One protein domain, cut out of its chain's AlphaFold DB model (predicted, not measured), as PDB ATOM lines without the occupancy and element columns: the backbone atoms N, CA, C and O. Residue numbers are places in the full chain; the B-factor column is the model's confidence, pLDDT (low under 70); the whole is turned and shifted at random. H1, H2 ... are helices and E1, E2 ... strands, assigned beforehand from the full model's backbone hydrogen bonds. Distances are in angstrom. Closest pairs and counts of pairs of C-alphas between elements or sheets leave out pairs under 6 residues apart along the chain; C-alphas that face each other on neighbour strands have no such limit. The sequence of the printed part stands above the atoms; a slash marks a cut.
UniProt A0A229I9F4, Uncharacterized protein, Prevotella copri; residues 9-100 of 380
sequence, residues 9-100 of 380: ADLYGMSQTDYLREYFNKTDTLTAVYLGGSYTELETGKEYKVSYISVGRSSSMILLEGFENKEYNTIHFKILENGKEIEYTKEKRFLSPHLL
ATOM      1  N   ALA A   9     154.690 251.573 252.270       75.38
ATOM      2  CA  ALA A   9     154.630 250.273 251.608       75.38
ATOM      3  C   ALA A   9     153.337 249.498 251.932       75.38
ATOM      4  O   ALA A   9     152.732 248.927 251.024       75.38
ATOM      5  N   ASP A  10     152.860 249.553 253.182       75.69
ATOM      6  CA  ASP A  10     151.617 248.895 253.607       75.69
ATOM      7  C   ASP A  10     150.391 249.567 252.977       75.69
ATOM      8  O   ASP A  10     149.451 248.884 252.568       75.69
ATOM      9  N   LEU A  11     150.421 250.897 252.828       76.50
ATOM     10  CA  LEU A  11     149.363 251.655 252.154       76.50
ATOM     11  C   LEU A  11     149.221 251.252 250.677       76.50
ATOM     12  O   LEU A  11     148.107 251.184 250.160       76.50
ATOM     13  N   TYR A  12     150.338 250.949 250.013       74.62
ATOM     14  CA  TYR A  12     150.351 250.457 248.633       74.62
ATOM     15  C   TYR A  12     150.170 248.934 248.519       74.62
ATOM     16  O   TYR A  12     150.133 248.412 247.405       74.62
ATOM     17  N   GLY A  13     150.056 248.206 249.638       80.81
ATOM     18  CA  GLY A  13     149.971 246.743 249.644       80.81
ATOM     19  C   GLY A  13     151.223 246.058 249.078       80.81
ATOM     20  O   GLY A  13     151.122 244.988 248.479       80.81
ATOM     21  N   MET A  14     152.393 246.689 249.221       85.06
ATOM     22  CA  MET A  14     153.677 246.232 248.683       85.06
ATOM     23  C   MET A  14     154.620 245.802 249.808       85.06
ATOM     24  O   MET A  14     154.539 246.293 250.931       85.06
ATOM     25  N   SER A  15     155.576 244.918 249.503       87.50
ATOM     26  CA  SER A  15     156.704 244.714 250.417       87.50
ATOM     27  C   SER A  15     157.556 245.988 250.484       87.50
ATOM     28  O   SER A  15     157.648 246.726 249.500       87.50
ATOM     29  N   GLN A  16     158.231 246.237 251.611       83.69
ATOM     30  CA  GLN A  16     159.109 247.407 251.753       83.69
ATOM     31  C   GLN A  16     160.171 247.479 250.651       83.69
ATOM     32  O   GLN A  16     160.462 248.545 250.112       83.69
ATOM     33  N   THR A  17     160.740 246.330 250.293       86.06
ATOM     34  CA  THR A  17     161.751 246.223 249.241       86.06
ATOM     35  C   THR A  17     161.183 246.612 247.878       86.06
ATOM     36  O   THR A  17     161.835 247.340 247.130       86.06
ATOM     37  N   ASP A  18     159.969 246.158 247.559       85.88
ATOM     38  CA  ASP A  18     159.319 246.487 246.291       85.88
ATOM     39  C   ASP A  18     158.906 247.955 246.249       85.88
ATOM     40  O   ASP A  18     159.125 248.612 245.236       85.88
ATOM     41  N   TYR A  19     158.395 248.497 247.356       88.56
ATOM     42  CA  TYR A  19     158.066 249.914 247.480       88.56
ATOM     43  C   TYR A  19     159.295 250.804 247.244       88.56
ATOM     44  O   TYR A  19     159.260 251.698 246.398       88.56
ATOM     45  N   LEU A  20     160.420 250.523 247.909       90.19
ATOM     46  CA  LEU A  20     161.655 251.286 247.698       90.19
ATOM     47  C   LEU A  20     162.165 251.161 246.262       90.19
ATOM     48  O   LEU A  20     162.597 252.150 245.681       90.19
ATOM     49  N   ARG A  21     162.072 249.972 245.659       87.38
ATOM     50  CA  ARG A  21     162.451 249.764 244.255       87.38
ATOM     51  C   ARG A  21     161.545 250.522 243.280       87.38
ATOM     52  O   ARG A  21     162.004 250.928 242.213       87.38
ATOM     53  N   GLU A  22     160.269 250.667 243.612       86.31
ATOM     54  CA  GLU A  22     159.264 251.310 242.770       86.31
ATOM     55  C   GLU A  22     159.317 252.842 242.891       86.31
ATOM     56  O   GLU A  22     159.174 253.535 241.885       86.31
ATOM     57  N   TYR A  23     159.572 253.384 244.084       88.81
ATOM     58  CA  TYR A  23     159.407 254.814 244.367       88.81
ATOM     59  C   TYR A  23     160.693 255.561 244.718       88.81
ATOM     60  O   TYR A  23     160.685 256.788 244.669       88.81
ATOM     61  N   PHE A  24     161.807 254.883 244.994       93.50
ATOM     62  CA  PHE A  24     163.050 255.527 245.416       93.50
ATOM     63  C   PHE A  24     164.265 255.105 244.582       93.50
ATOM     64  O   PHE A  24     164.369 253.983 244.093       93.50
ATOM     65  N   ASN A  25     165.231 256.014 244.466       92.56
ATOM     66  CA  ASN A  25     166.554 255.725 243.929       92.56
ATOM     67  C   ASN A  25     167.522 255.485 245.082       92.56
ATOM     68  O   ASN A  25     167.650 256.322 245.977       92.56
ATOM     69  N   LYS A  26     168.217 254.347 245.051       93.50
ATOM     70  CA  LYS A  26     169.293 254.066 246.000       93.50
ATOM     71  C   LYS A  26     170.492 254.966 245.705       93.50
ATOM     72  O   LYS A  26     170.842 255.160 244.541       93.50
ATOM     73  N   THR A  27     171.131 255.479 246.748       91.75
ATOM     74  CA  THR A  27     172.331 256.306 246.629       91.75
ATOM     75  C   THR A  27     173.305 256.012 247.758       91.75
ATOM     76  O   THR A  27     172.892 255.740 248.880       91.75
ATOM     77  N   ASP A  28     174.596 256.088 247.442       91.75
ATOM     78  CA  ASP A  28     175.689 255.944 248.407       91.75
ATOM     79  C   ASP A  28     176.569 257.215 248.460       91.75
ATOM     80  O   ASP A  28     177.551 257.271 249.199       91.75
ATOM     81  N   THR A  29     176.245 258.239 247.657       92.44
ATOM     82  CA  THR A  29     177.045 259.469 247.498       92.44
ATOM     83  C   THR A  29     176.459 260.676 248.221       92.44
ATOM     84  O   THR A  29     177.149 261.689 248.371       92.44
ATOM     85  N   LEU A  30     175.195 260.587 248.647       96.69
ATOM     86  CA  LEU A  30     174.459 261.714 249.201       96.69
ATOM     87  C   LEU A  30     174.503 261.761 250.727       96.69
ATOM     88  O   LEU A  30     174.368 260.753 251.427       96.69
ATOM     89  N   THR A  31     174.591 262.984 251.233       97.38
ATOM     90  CA  THR A  31     174.348 263.320 252.632       97.38
ATOM     91  C   THR A  31     173.318 264.443 252.735       97.38
ATOM     92  O   THR A  31     173.039 265.157 251.771       97.38
ATOM     93  N   ALA A  32     172.693 264.572 253.900       97.00
ATOM     94  CA  ALA A  32     171.662 265.557 254.170       97.00
ATOM     95  C   ALA A  32     171.913 266.216 255.528       97.00
ATOM     96  O   ALA A  32     171.984 265.537 256.553       97.00
ATOM     97  N   VAL A  33     172.028 267.542 255.541       97.31
ATOM     98  CA  VAL A  33     172.095 268.333 256.775       97.31
ATOM     99  C   VAL A  33     170.683 268.734 257.160       97.31
ATOM    100  O   VAL A  33     169.998 269.408 256.387       97.31
ATOM    101  N   TYR A  34     170.242 268.328 258.349       97.31
ATOM    102  CA  TYR A  34     168.909 268.663 258.840       97.31
ATOM    103  C   TYR A  34     168.839 270.136 259.264       97.31
ATOM    104  O   TYR A  34     169.585 270.575 260.137       97.31
ATOM    105  N   LEU A  35     167.937 270.905 258.654       94.12
ATOM    106  CA  LEU A  35     167.776 272.345 258.895       94.12
ATOM    107  C   LEU A  35     166.844 272.656 260.080       94.12
ATOM    108  O   LEU A  35     166.775 273.804 260.514       94.12
ATOM    109  N   GLY A  36     166.155 271.643 260.611       86.75
ATOM    110  CA  GLY A  36     165.155 271.776 261.671       86.75
ATOM    111  C   GLY A  36     163.722 271.581 261.163       86.75
ATOM    112  O   GLY A  36     163.444 271.626 259.962       86.75
ATOM    113  N   GLY A  37     162.795 271.331 262.088       86.44
ATOM    114  CA  GLY A  37     161.418 270.959 261.767       86.44
ATOM    115  C   GLY A  37     160.786 270.067 262.835       86.44
ATOM    116  O   GLY A  37     161.199 270.078 263.995       86.44
ATOM    117  N   SER A  38     159.778 269.291 262.439       84.00
ATOM    118  CA  SER A  38     158.996 268.431 263.336       84.00
ATOM    119  C   SER A  38     159.637 267.073 263.647       84.00
ATOM    120  O   SER A  38     159.096 266.335 264.466       84.00
ATOM    121  N   TYR A  39     160.759 266.716 263.015       89.69
ATOM    122  CA  TYR A  39     161.426 265.430 263.242       89.69
ATOM    123  C   TYR A  39     162.280 265.495 264.512       89.69
ATOM    124  O   TYR A  39     163.409 265.983 264.493       89.69
ATOM    125  N   THR A  40     161.712 265.050 265.634       88.12
ATOM    126  CA  THR A  40     162.335 265.123 266.970       88.12
ATOM    127  C   THR A  40     163.511 264.168 267.159       88.12
ATOM    128  O   THR A  40     164.327 264.358 268.055       88.12
ATOM    129  N   GLU A  41     163.605 263.135 266.327       91.31
ATOM    130  CA  GLU A  41     164.697 262.165 266.333       91.31
ATOM    131  C   GLU A  41     165.958 262.664 265.609       91.31
ATOM    132  O   GLU A  41     166.997 262.001 265.655       91.31
ATOM    133  N   LEU A  42     165.871 263.813 264.931       93.94
ATOM    134  CA  LEU A  42     166.969 264.412 264.184       93.94
ATOM    135  C   LEU A  42     167.527 265.637 264.912       93.94
ATOM    136  O   LEU A  42     166.804 266.465 265.461       93.94
ATOM    137  N   GLU A  43     168.845 265.772 264.877       95.38
ATOM    138  CA  GLU A  43     169.583 266.869 265.487       95.38
ATOM    139  C   GLU A  43     169.819 267.961 264.439       95.38
ATOM    140  O   GLU A  43     170.344 267.706 263.355       95.38
ATOM    141  N   THR A  44     169.392 269.190 264.737       96.00
ATOM    142  CA  THR A  44     169.532 270.318 263.803       96.00
ATOM    143  C   THR A  44     171.008 270.624 263.555       96.00
ATOM    144  O   THR A  44     171.796 270.726 264.490       96.00
ATOM    145  N   GLY A  45     171.383 270.779 262.286       93.44
ATOM    146  CA  GLY A  45     172.760 271.003 261.846       93.44
ATOM    147  C   GLY A  45     173.597 269.729 261.712       93.44
ATOM    148  O   GLY A  45     174.707 269.798 261.185       93.44
ATOM    149  N   LYS A  46     173.084 268.565 262.132       96.31
ATOM    150  CA  LYS A  46     173.772 267.288 261.945       96.31
ATOM    151  C   LYS A  46     173.615 266.792 260.511       96.31
ATOM    152  O   LYS A  46     172.546 266.894 259.908       96.31
ATOM    153  N   GLU A  47     174.707 266.249 259.987       97.00
ATOM    154  CA  GLU A  47     174.766 265.617 258.676       97.00
ATOM    155  C   GLU A  47     174.486 264.116 258.799       97.00
ATOM    156  O   GLU A  47     175.081 263.416 259.623       97.00
ATOM    157  N   TYR A  48     173.575 263.627 257.965       97.19
ATOM    158  CA  TYR A  48     173.152 262.235 257.904       97.19
ATOM    159  C   TYR A  48     173.434 261.666 256.519       97.19
ATOM    160  O   TYR A  48     173.276 262.355 255.512       97.19
ATOM    161  N   LYS A  49     173.815 260.390 256.447       97.06
ATOM    162  CA  LYS A  49     173.916 259.688 255.167       97.06
ATOM    163  C   LYS A  49     172.527 259.394 254.620       97.06
ATOM    164  O   LYS A  49     171.654 258.947 255.363       97.06
ATOM    165  N   VAL A  50     172.337 259.623 253.326       96.81
ATOM    166  CA  VAL A  50     171.082 259.339 252.625       96.81
ATOM    167  C   VAL A  50     171.212 257.976 251.958       96.81
ATOM    168  O   VAL A  50     172.118 257.772 251.160       96.81
ATOM    169  N   SER A  51     170.315 257.045 252.276       94.88
ATOM    170  CA  SER A  51     170.286 255.714 251.653       94.88
ATOM    171  C   SER A  51     169.436 255.693 250.383       94.88
ATOM    172  O   SER A  51     169.729 254.969 249.430       94.88
ATOM    173  N   TYR A  52     168.367 256.490 250.370       95.56
ATOM    174  CA  TYR A  52     167.435 256.582 249.256       95.56
ATOM    175  C   TYR A  52     166.944 258.014 249.082       95.56
ATOM    176  O   TYR A  52     166.721 258.720 250.063       95.56
ATOM    177  N   ILE A  53     166.725 258.412 247.834       95.31
ATOM    178  CA  ILE A  53     166.131 259.697 247.467       95.31
ATOM    179  C   ILE A  53     165.058 259.486 246.402       95.31
ATOM    180  O   ILE A  53     165.196 258.653 245.505       95.31
ATOM    181  N   SER A  54     163.978 260.245 246.506       93.69
ATOM    182  CA  SER A  54     162.884 260.248 245.547       93.69
ATOM    183  C   SER A  54     162.446 261.675 245.279       93.69
ATOM    184  O   SER A  54     161.963 262.358 246.179       93.69
ATOM    185  N   VAL A  55     162.617 262.131 244.041       91.75
ATOM    186  CA  VAL A  55     162.067 263.402 243.572       91.75
ATOM    187  C   VAL A  55     160.717 263.124 242.920       91.75
ATOM    188  O   VAL A  55     160.629 262.441 241.891       91.75
ATOM    189  N   GLY A  56     159.661 263.613 243.569       83.31
ATOM    190  CA  GLY A  56     158.277 263.538 243.116       83.31
ATOM    191  C   GLY A  56     157.829 264.804 242.375       83.31
ATOM    192  O   GLY A  56     158.584 265.762 242.248       83.31
ATOM    193  N   ARG A  57     156.573 264.825 241.901       72.25
ATOM    194  CA  ARG A  57     155.980 266.011 241.242       72.25
ATOM    195  C   ARG A  57     155.730 267.163 242.217       72.25
ATOM    196  O   ARG A  57     155.959 268.314 241.877       72.25
ATOM    197  N   SER A  58     155.250 266.837 243.415       72.44
ATOM    198  CA  SER A  58     154.783 267.825 244.400       72.44
ATOM    199  C   SER A  58     155.638 267.851 245.666       72.44
ATOM    200  O   SER A  58     155.598 268.811 246.429       72.44
ATOM    201  N   SER A  59     156.392 266.784 245.917       81.50
ATOM    202  CA  SER A  59     157.242 266.626 247.092       81.50
ATOM    203  C   SER A  59     158.402 265.690 246.778       81.50
ATOM    204  O   SER A  59     158.304 264.827 245.905       81.50
ATOM    205  N   SER A  60     159.507 265.874 247.495       92.19
ATOM    206  CA  SER A  60     160.692 265.027 247.390       92.19
ATOM    207  C   SER A  60     161.016 264.441 248.760       92.19
ATOM    208  O   SER A  60     160.991 265.158 249.765       92.19
ATOM    209  N   MET A  61     161.319 263.147 248.799       94.62
ATOM    210  CA  MET A  61     161.524 262.368 250.018       94.62
ATOM    211  C   MET A  61     162.927 261.762 250.064       94.62
ATOM    212  O   MET A  61     163.503 261.419 249.029       94.62
ATOM    213  N   ILE A  62     163.460 261.585 251.271       95.94
ATOM    214  CA  ILE A  62     164.709 260.861 251.534       95.94
ATOM    215  C   ILE A  62     164.530 259.847 252.659       95.94
ATOM    216  O   ILE A  62     163.708 260.038 253.554       95.94
ATOM    217  N   LEU A  63     165.344 258.795 252.633       95.44
ATOM    218  CA  LEU A  63     165.559 257.904 253.771       95.44
ATOM    219  C   LEU A  63     166.999 258.055 254.248       95.44
ATOM    220  O   LEU A  63     167.932 258.077 253.439       95.44
ATOM    221  N   LEU A  64     167.170 258.127 255.565       95.69
ATOM    222  CA  LEU A  64     168.468 258.283 256.212       95.69
ATOM    223  C   LEU A  64     168.996 256.934 256.711       95.69
ATOM    224  O   LEU A  64     168.241 256.104 257.221       95.69
ATOM    225  N   GLU A  65     170.308 256.726 256.609       93.31
ATOM    226  CA  GLU A  65     170.960 255.534 257.154       93.31
ATOM    227  C   GLU A  65     170.805 255.508 258.685       93.31
ATOM    228  O   GLU A  65     171.068 256.499 259.367       93.31
ATOM    229  N   GLY A  66     170.365 254.372 259.233       88.94
ATOM    230  CA  GLY A  66     170.114 254.207 260.670       88.94
ATOM    231  C   GLY A  66     168.713 254.616 261.145       88.94
ATOM    232  O   GLY A  66     168.421 254.456 262.327       88.94
ATOM    233  N   PHE A  67     167.837 255.084 260.248       88.50
ATOM    234  CA  PHE A  67     166.439 255.417 260.549       88.50
ATOM    235  C   PHE A  67     165.517 254.523 259.716       88.50
ATOM    236  O   PHE A  67     165.093 254.884 258.619       88.50
ATOM    237  N   GLU A  68     165.274 253.307 260.217       74.88
ATOM    238  CA  GLU A  68     164.616 252.233 259.463       74.88
ATOM    239  C   GLU A  68     163.283 252.673 258.842       74.88
ATOM    240  O   GLU A  68     162.307 252.937 259.542       74.88
ATOM    241  N   ASN A  69     163.260 252.706 257.504       73.12
ATOM    242  CA  ASN A  69     162.081 252.921 256.658       73.12
ATOM    243  C   ASN A  69     161.296 254.214 256.925       73.12
ATOM    244  O   ASN A  69     160.146 254.326 256.504       73.12
ATOM    245  N   LYS A  70     161.909 255.199 257.588       87.94
ATOM    246  CA  LYS A  70     161.302 256.515 257.782       87.94
ATOM    247  C   LYS A  70     161.599 257.426 256.601       87.94
ATOM    248  O   LYS A  70     162.756 257.668 256.261       87.94
ATOM    249  N   GLU A  71     160.532 257.948 256.011       91.94
ATOM    250  CA  GLU A  71     160.596 258.940 254.946       91.94
ATOM    251  C   GLU A  71     160.606 260.351 255.529       91.94
ATOM    252  O   GLU A  71     159.769 260.710 256.360       91.94
ATOM    253  N   TYR A  72     161.536 261.169 255.051       93.31
ATOM    254  CA  TYR A  72     161.666 262.560 255.452       93.31
ATOM    255  C   TYR A  72     161.503 263.472 254.243       93.31
ATOM    256  O   TYR A  72     162.094 263.235 253.187       93.31
ATOM    257  N   ASN A  73     160.733 264.546 254.405       92.69
ATOM    258  CA  ASN A  73     160.573 265.530 253.347       92.69
ATOM    259  C   ASN A  73     161.853 266.362 253.224       92.69
ATOM    260  O   ASN A  73     162.292 267.013 254.174       92.69
ATOM    261  N   THR A  74     162.427 266.350 252.025       93.50
ATOM    262  CA  THR A  74     163.675 267.046 251.679       93.50
ATOM    263  C   THR A  74     163.635 268.559 251.885       93.50
ATOM    264  O   THR A  74     164.698 269.155 252.016       93.50
ATOM    265  N   ILE A  75     162.457 269.187 251.994       90.75
ATOM    266  CA  ILE A  75     162.331 270.624 252.297       90.75
ATOM    267  C   ILE A  75     162.996 271.013 253.629       90.75
ATOM    268  O   ILE A  75     163.406 272.156 253.812       90.75
ATOM    269  N   HIS A  76     163.136 270.058 254.552       94.75
ATOM    270  CA  HIS A  76     163.790 270.259 255.844       94.75
ATOM    271  C   HIS A  76     165.300 269.990 255.814       94.75
ATOM    272  O   HIS A  76     165.941 269.965 256.866       94.75
ATOM    273  N   PHE A  77     165.881 269.758 254.636       96.06
ATOM    274  CA  PHE A  77     167.265 269.334 254.497       96.06
ATOM    275  C   PHE A  77     168.005 270.136 253.438       96.06
ATOM    276  O   PHE A  77     167.474 270.499 252.391       96.06
ATOM    277  N   LYS A  78     169.294 270.321 253.693       96.81
ATOM    278  CA  LYS A  78     170.270 270.687 252.676       96.81
ATOM    279  C   LYS A  78     170.932 269.410 252.162       96.81
ATOM    280  O   LYS A  78     171.574 268.713 252.945       96.81
ATOM    281  N   ILE A  79     170.762 269.103 250.877       97.31
ATOM    282  CA  ILE A  79     171.279 267.876 250.250       97.31
ATOM    283  C   ILE A  79     172.658 268.136 249.649       97.31
ATOM    284  O   ILE A  79     172.845 269.104 248.908       97.31
ATOM    285  N   LEU A  80     173.617 267.266 249.960       96.62
ATOM    286  CA  LEU A  80     174.994 267.366 249.498       96.62
ATOM    287  C   LEU A  80     175.432 266.095 248.770       96.62
ATOM    288  O   LEU A  80     175.055 264.988 249.141       96.62
ATOM    289  N   GLU A  81     176.297 266.260 247.774       95.69
ATOM    290  CA  GLU A  81     177.055 265.182 247.145       95.69
ATOM    291  C   GLU A  81     178.543 265.529 247.206       95.69
ATOM    292  O   GLU A  81     178.959 266.619 246.803       95.69
ATOM    293  N   ASN A  82     179.365 264.626 247.747       91.25
ATOM    294  CA  ASN A  82     180.802 264.862 247.948       91.25
ATOM    295  C   ASN A  82     181.111 266.186 248.694       91.25
ATOM    296  O   ASN A  82     182.069 266.890 248.368       91.25
ATOM    297  N   GLY A  83     180.270 266.545 249.671       89.25
ATOM    298  CA  GLY A  83     180.418 267.748 250.500       89.25
ATOM    299  C   GLY A  83     179.984 269.063 249.842       89.25
ATOM    300  O   GLY A  83     180.187 270.127 250.427       89.25
ATOM    301  N   LYS A  84     179.397 269.029 248.640       94.19
ATOM    302  CA  LYS A  84     178.845 270.214 247.966       94.19
ATOM    303  C   LYS A  84     177.337 270.113 247.856       94.19
ATOM    304  O   LYS A  84     176.814 269.055 247.534       94.19
ATOM    305  N   GLU A  85     176.658 271.228 248.090       94.94
ATOM    306  CA  GLU A  85     175.218 271.330 247.861       94.94
ATOM    307  C   GLU A  85     174.895 271.162 246.377       94.94
ATOM    308  O   GLU A  85     175.583 271.730 245.522       94.94
ATOM    309  N   ILE A  86     173.855 270.384 246.090       92.69
ATOM    310  CA  ILE A  86     173.402 270.095 244.728       92.69
ATOM    311  C   ILE A  86     171.948 270.521 244.528       92.69
ATOM    312  O   ILE A  86     171.133 270.483 245.450       92.69
ATOM    313  N   GLU A  87     171.601 270.876 243.293       90.44
ATOM    314  CA  GLU A  87     170.225 271.184 242.894       90.44
ATOM    315  C   GLU A  87     169.506 269.902 242.441       90.44
ATOM    316  O   GLU A  87     169.158 269.718 241.274       90.44
ATOM    317  N   TYR A  88     169.324 268.980 243.391       88.62
ATOM    318  CA  TYR A  88     168.885 267.600 243.152       88.62
ATOM    319  C   TYR A  88     167.547 267.473 242.399       88.62
ATOM    320  O   TYR A  88     167.327 266.484 241.704       88.62
ATOM    321  N   THR A  89     166.659 268.468 242.486       84.94
ATOM    322  CA  THR A  89     165.363 268.477 241.786       84.94
ATOM    323  C   THR A  89     165.491 268.622 240.267       84.94
ATOM    324  O   THR A  89     164.560 268.267 239.548       84.94
ATOM    325  N   LYS A  90     166.637 269.097 239.755       80.81
ATOM    326  CA  LYS A  90     166.919 269.207 238.311       80.81
ATOM    327  C   LYS A  90     167.598 267.970 237.722       80.81
ATOM    328  O   LYS A  90     167.776 267.879 236.508       80.81
ATOM    329  N   GLU A  91     167.998 267.015 238.555       83.00
ATOM    330  CA  GLU A  91     168.760 265.851 238.118       83.00
ATOM    331  C   GLU A  91     167.854 264.635 237.892       83.00
ATOM    332  O   GLU A  91     167.307 264.051 238.828       83.00
ATOM    333  N   LYS A  92     167.762 264.176 236.634       81.44
ATOM    334  CA  LYS A  92     166.899 263.039 236.253       81.44
ATOM    335  C   LYS A  92     167.176 261.757 237.056       81.44
ATOM    336  O   LYS A  92     166.253 260.979 237.268       81.44
ATOM    337  N   ARG A  93     168.415 261.540 237.524       88.25
ATOM    338  CA  ARG A  93     168.810 260.347 238.302       88.25
ATOM    339  C   ARG A  93     168.146 260.244 239.681       88.25
ATOM    340  O   ARG A  93     168.202 259.178 240.282       88.25
ATOM    341  N   PHE A  94     167.540 261.324 240.176       91.31
ATOM    342  CA  PHE A  94     166.836 261.330 241.460       91.31
ATOM    343  C   PHE A  94     165.310 261.310 241.320       91.31
ATOM    344  O   PHE A  94     164.622 261.098 242.319       91.31
ATOM    345  N   LEU A  95     164.769 261.453 240.102       86.06
ATOM    346  CA  LEU A  95     163.334 261.299 239.838       86.06
ATOM    347  C   LEU A  95     162.860 259.902 240.224       86.06
ATOM    348  O   LEU A  95     163.511 258.914 239.878       86.06
ATOM    349  N   SER A  96     161.722 259.811 240.918       90.25
ATOM    350  CA  SER A  96     161.201 258.512 241.358       90.25
ATOM    351  C   SER A  96     161.058 257.529 240.178       90.25
ATOM    352  O   SER A  96     160.579 257.925 239.104       90.25
ATOM    353  N   PRO A  97     161.432 256.243 240.342       85.88
ATOM    354  CA  PRO A  97     161.307 255.257 239.270       85.88
ATOM    355  C   PRO A  97     159.867 255.125 238.761       85.88
ATOM    356  O   PRO A  97     159.651 255.008 237.555       85.88
ATOM    357  N   HIS A  98     158.877 255.224 239.650       82.56
ATOM    358  CA  HIS A  98     157.464 255.258 239.294       82.56
ATOM    359  C   HIS A  98     157.132 256.428 238.358       82.56
ATOM    360  O   HIS A  98     156.536 256.209 237.306       82.56
ATOM    361  N   LEU A  99     157.567 257.659 238.661       78.62
ATOM    362  CA  LEU A  99     157.333 258.799 237.767       78.62
ATOM    363  C   LEU A  99     158.034 258.643 236.422       78.62
ATOM    364  O   LEU A  99     157.479 259.079 235.414       78.62
ATOM    365  N   LEU A 100     159.215 258.024 236.386       78.12
ATOM    366  CA  LEU A 100     159.906 257.714 235.136       78.12
ATOM    367  C   LEU A 100     159.128 256.679 234.309       78.12
ATOM    368  O   LEU A 100     158.980 256.859 233.102       78.12
TER     369      LEU A 100
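Overview. This is residues 9 to 100 of the 380 residues of an uncharacterized protein of Prevotella copri (UniProt A0A229I9F4). One strongly twisted, curled sheet of five strands makes the body, rolled part of the way towards a barrel but left open, with edge strands E4 and E5 meeting only through their tight link. The two short helices H1 and H2 touch each other at one end of the domain and only graze the sheet. The printed part has 92 residues, in the order H1 E1 E2 E3 E4 E5 H2; the sheet runs E4 E3 E2 E1 E5, antiparallel throughout. The class is mixed, helices and strands, though under half of the residues, 39, are in named elements. The whole is compact, with a radius of gyration of the C-alphas of 12.7 A and spans of 35 by 28 by 24 A.

Along the chain. Begin with E2, residues 47 to 55: find C-alpha 47 at (174.766, 265.617, 258.676); from there the strand runs 19.9 A to C-alpha 55, bending by 81 degrees at residue 51. Beside it in the sheet are E1, residues 30 to 34, 13.1 A, and E3, residues 60 to 64, 13.6 A. The edge strands are E4, residues 71 to 73, 6.8 A, and E5, residues 77 to 81, 12.9 A. H1, residues 16 to 23, begins at (159.109, 247.407, 251.753) and is 10.5 A long; H2, residues 97 to 100, spans 5.0 A and ends at (159.906, 257.714, 235.136).

Arrangement. Look first at E2, whose pairing is staggered: residues 47 to 49 pair with E1, residues 50 to 55 with E3. In the hairpin of E1 and E2, N 32 and O 48 are 2.8 A apart; in that of E2 and E3, N 54 and O 61 are 2.8 A apart. The hairpin of E3 and E4 has N 62 and O 72 at 2.9 A and completes a meander, E1 to E4, each strand the antiparallel neighbour of the one before. E5 is antiparallel to E1 at 155 degrees, with N 33 and O 78 at 2.9 A. E1 and E4 are apart, as are E3 and E5. H1 only grazes the sheet with residues 20 to 23; H2 does so only just, with residues 97 to 99. H1 and H2 touch, their closest C-alphas, Tyr 23 and His 98, 5.5 A apart. In H1 every O i to N i+4 pair is within hydrogen-bond range; H2 is too short for such a pair.

Size, cuts and confidence. The C-alphas farthest apart, those of Gly 13 and Lys 84, are 37.2 A apart. The printed part has no cut. The links E1 to E2, residues 35 to 46, and E5 to H2, residues 82 to 96, are long. The mean pLDDT of the printed part is 89.5, and no printed residue is under 70.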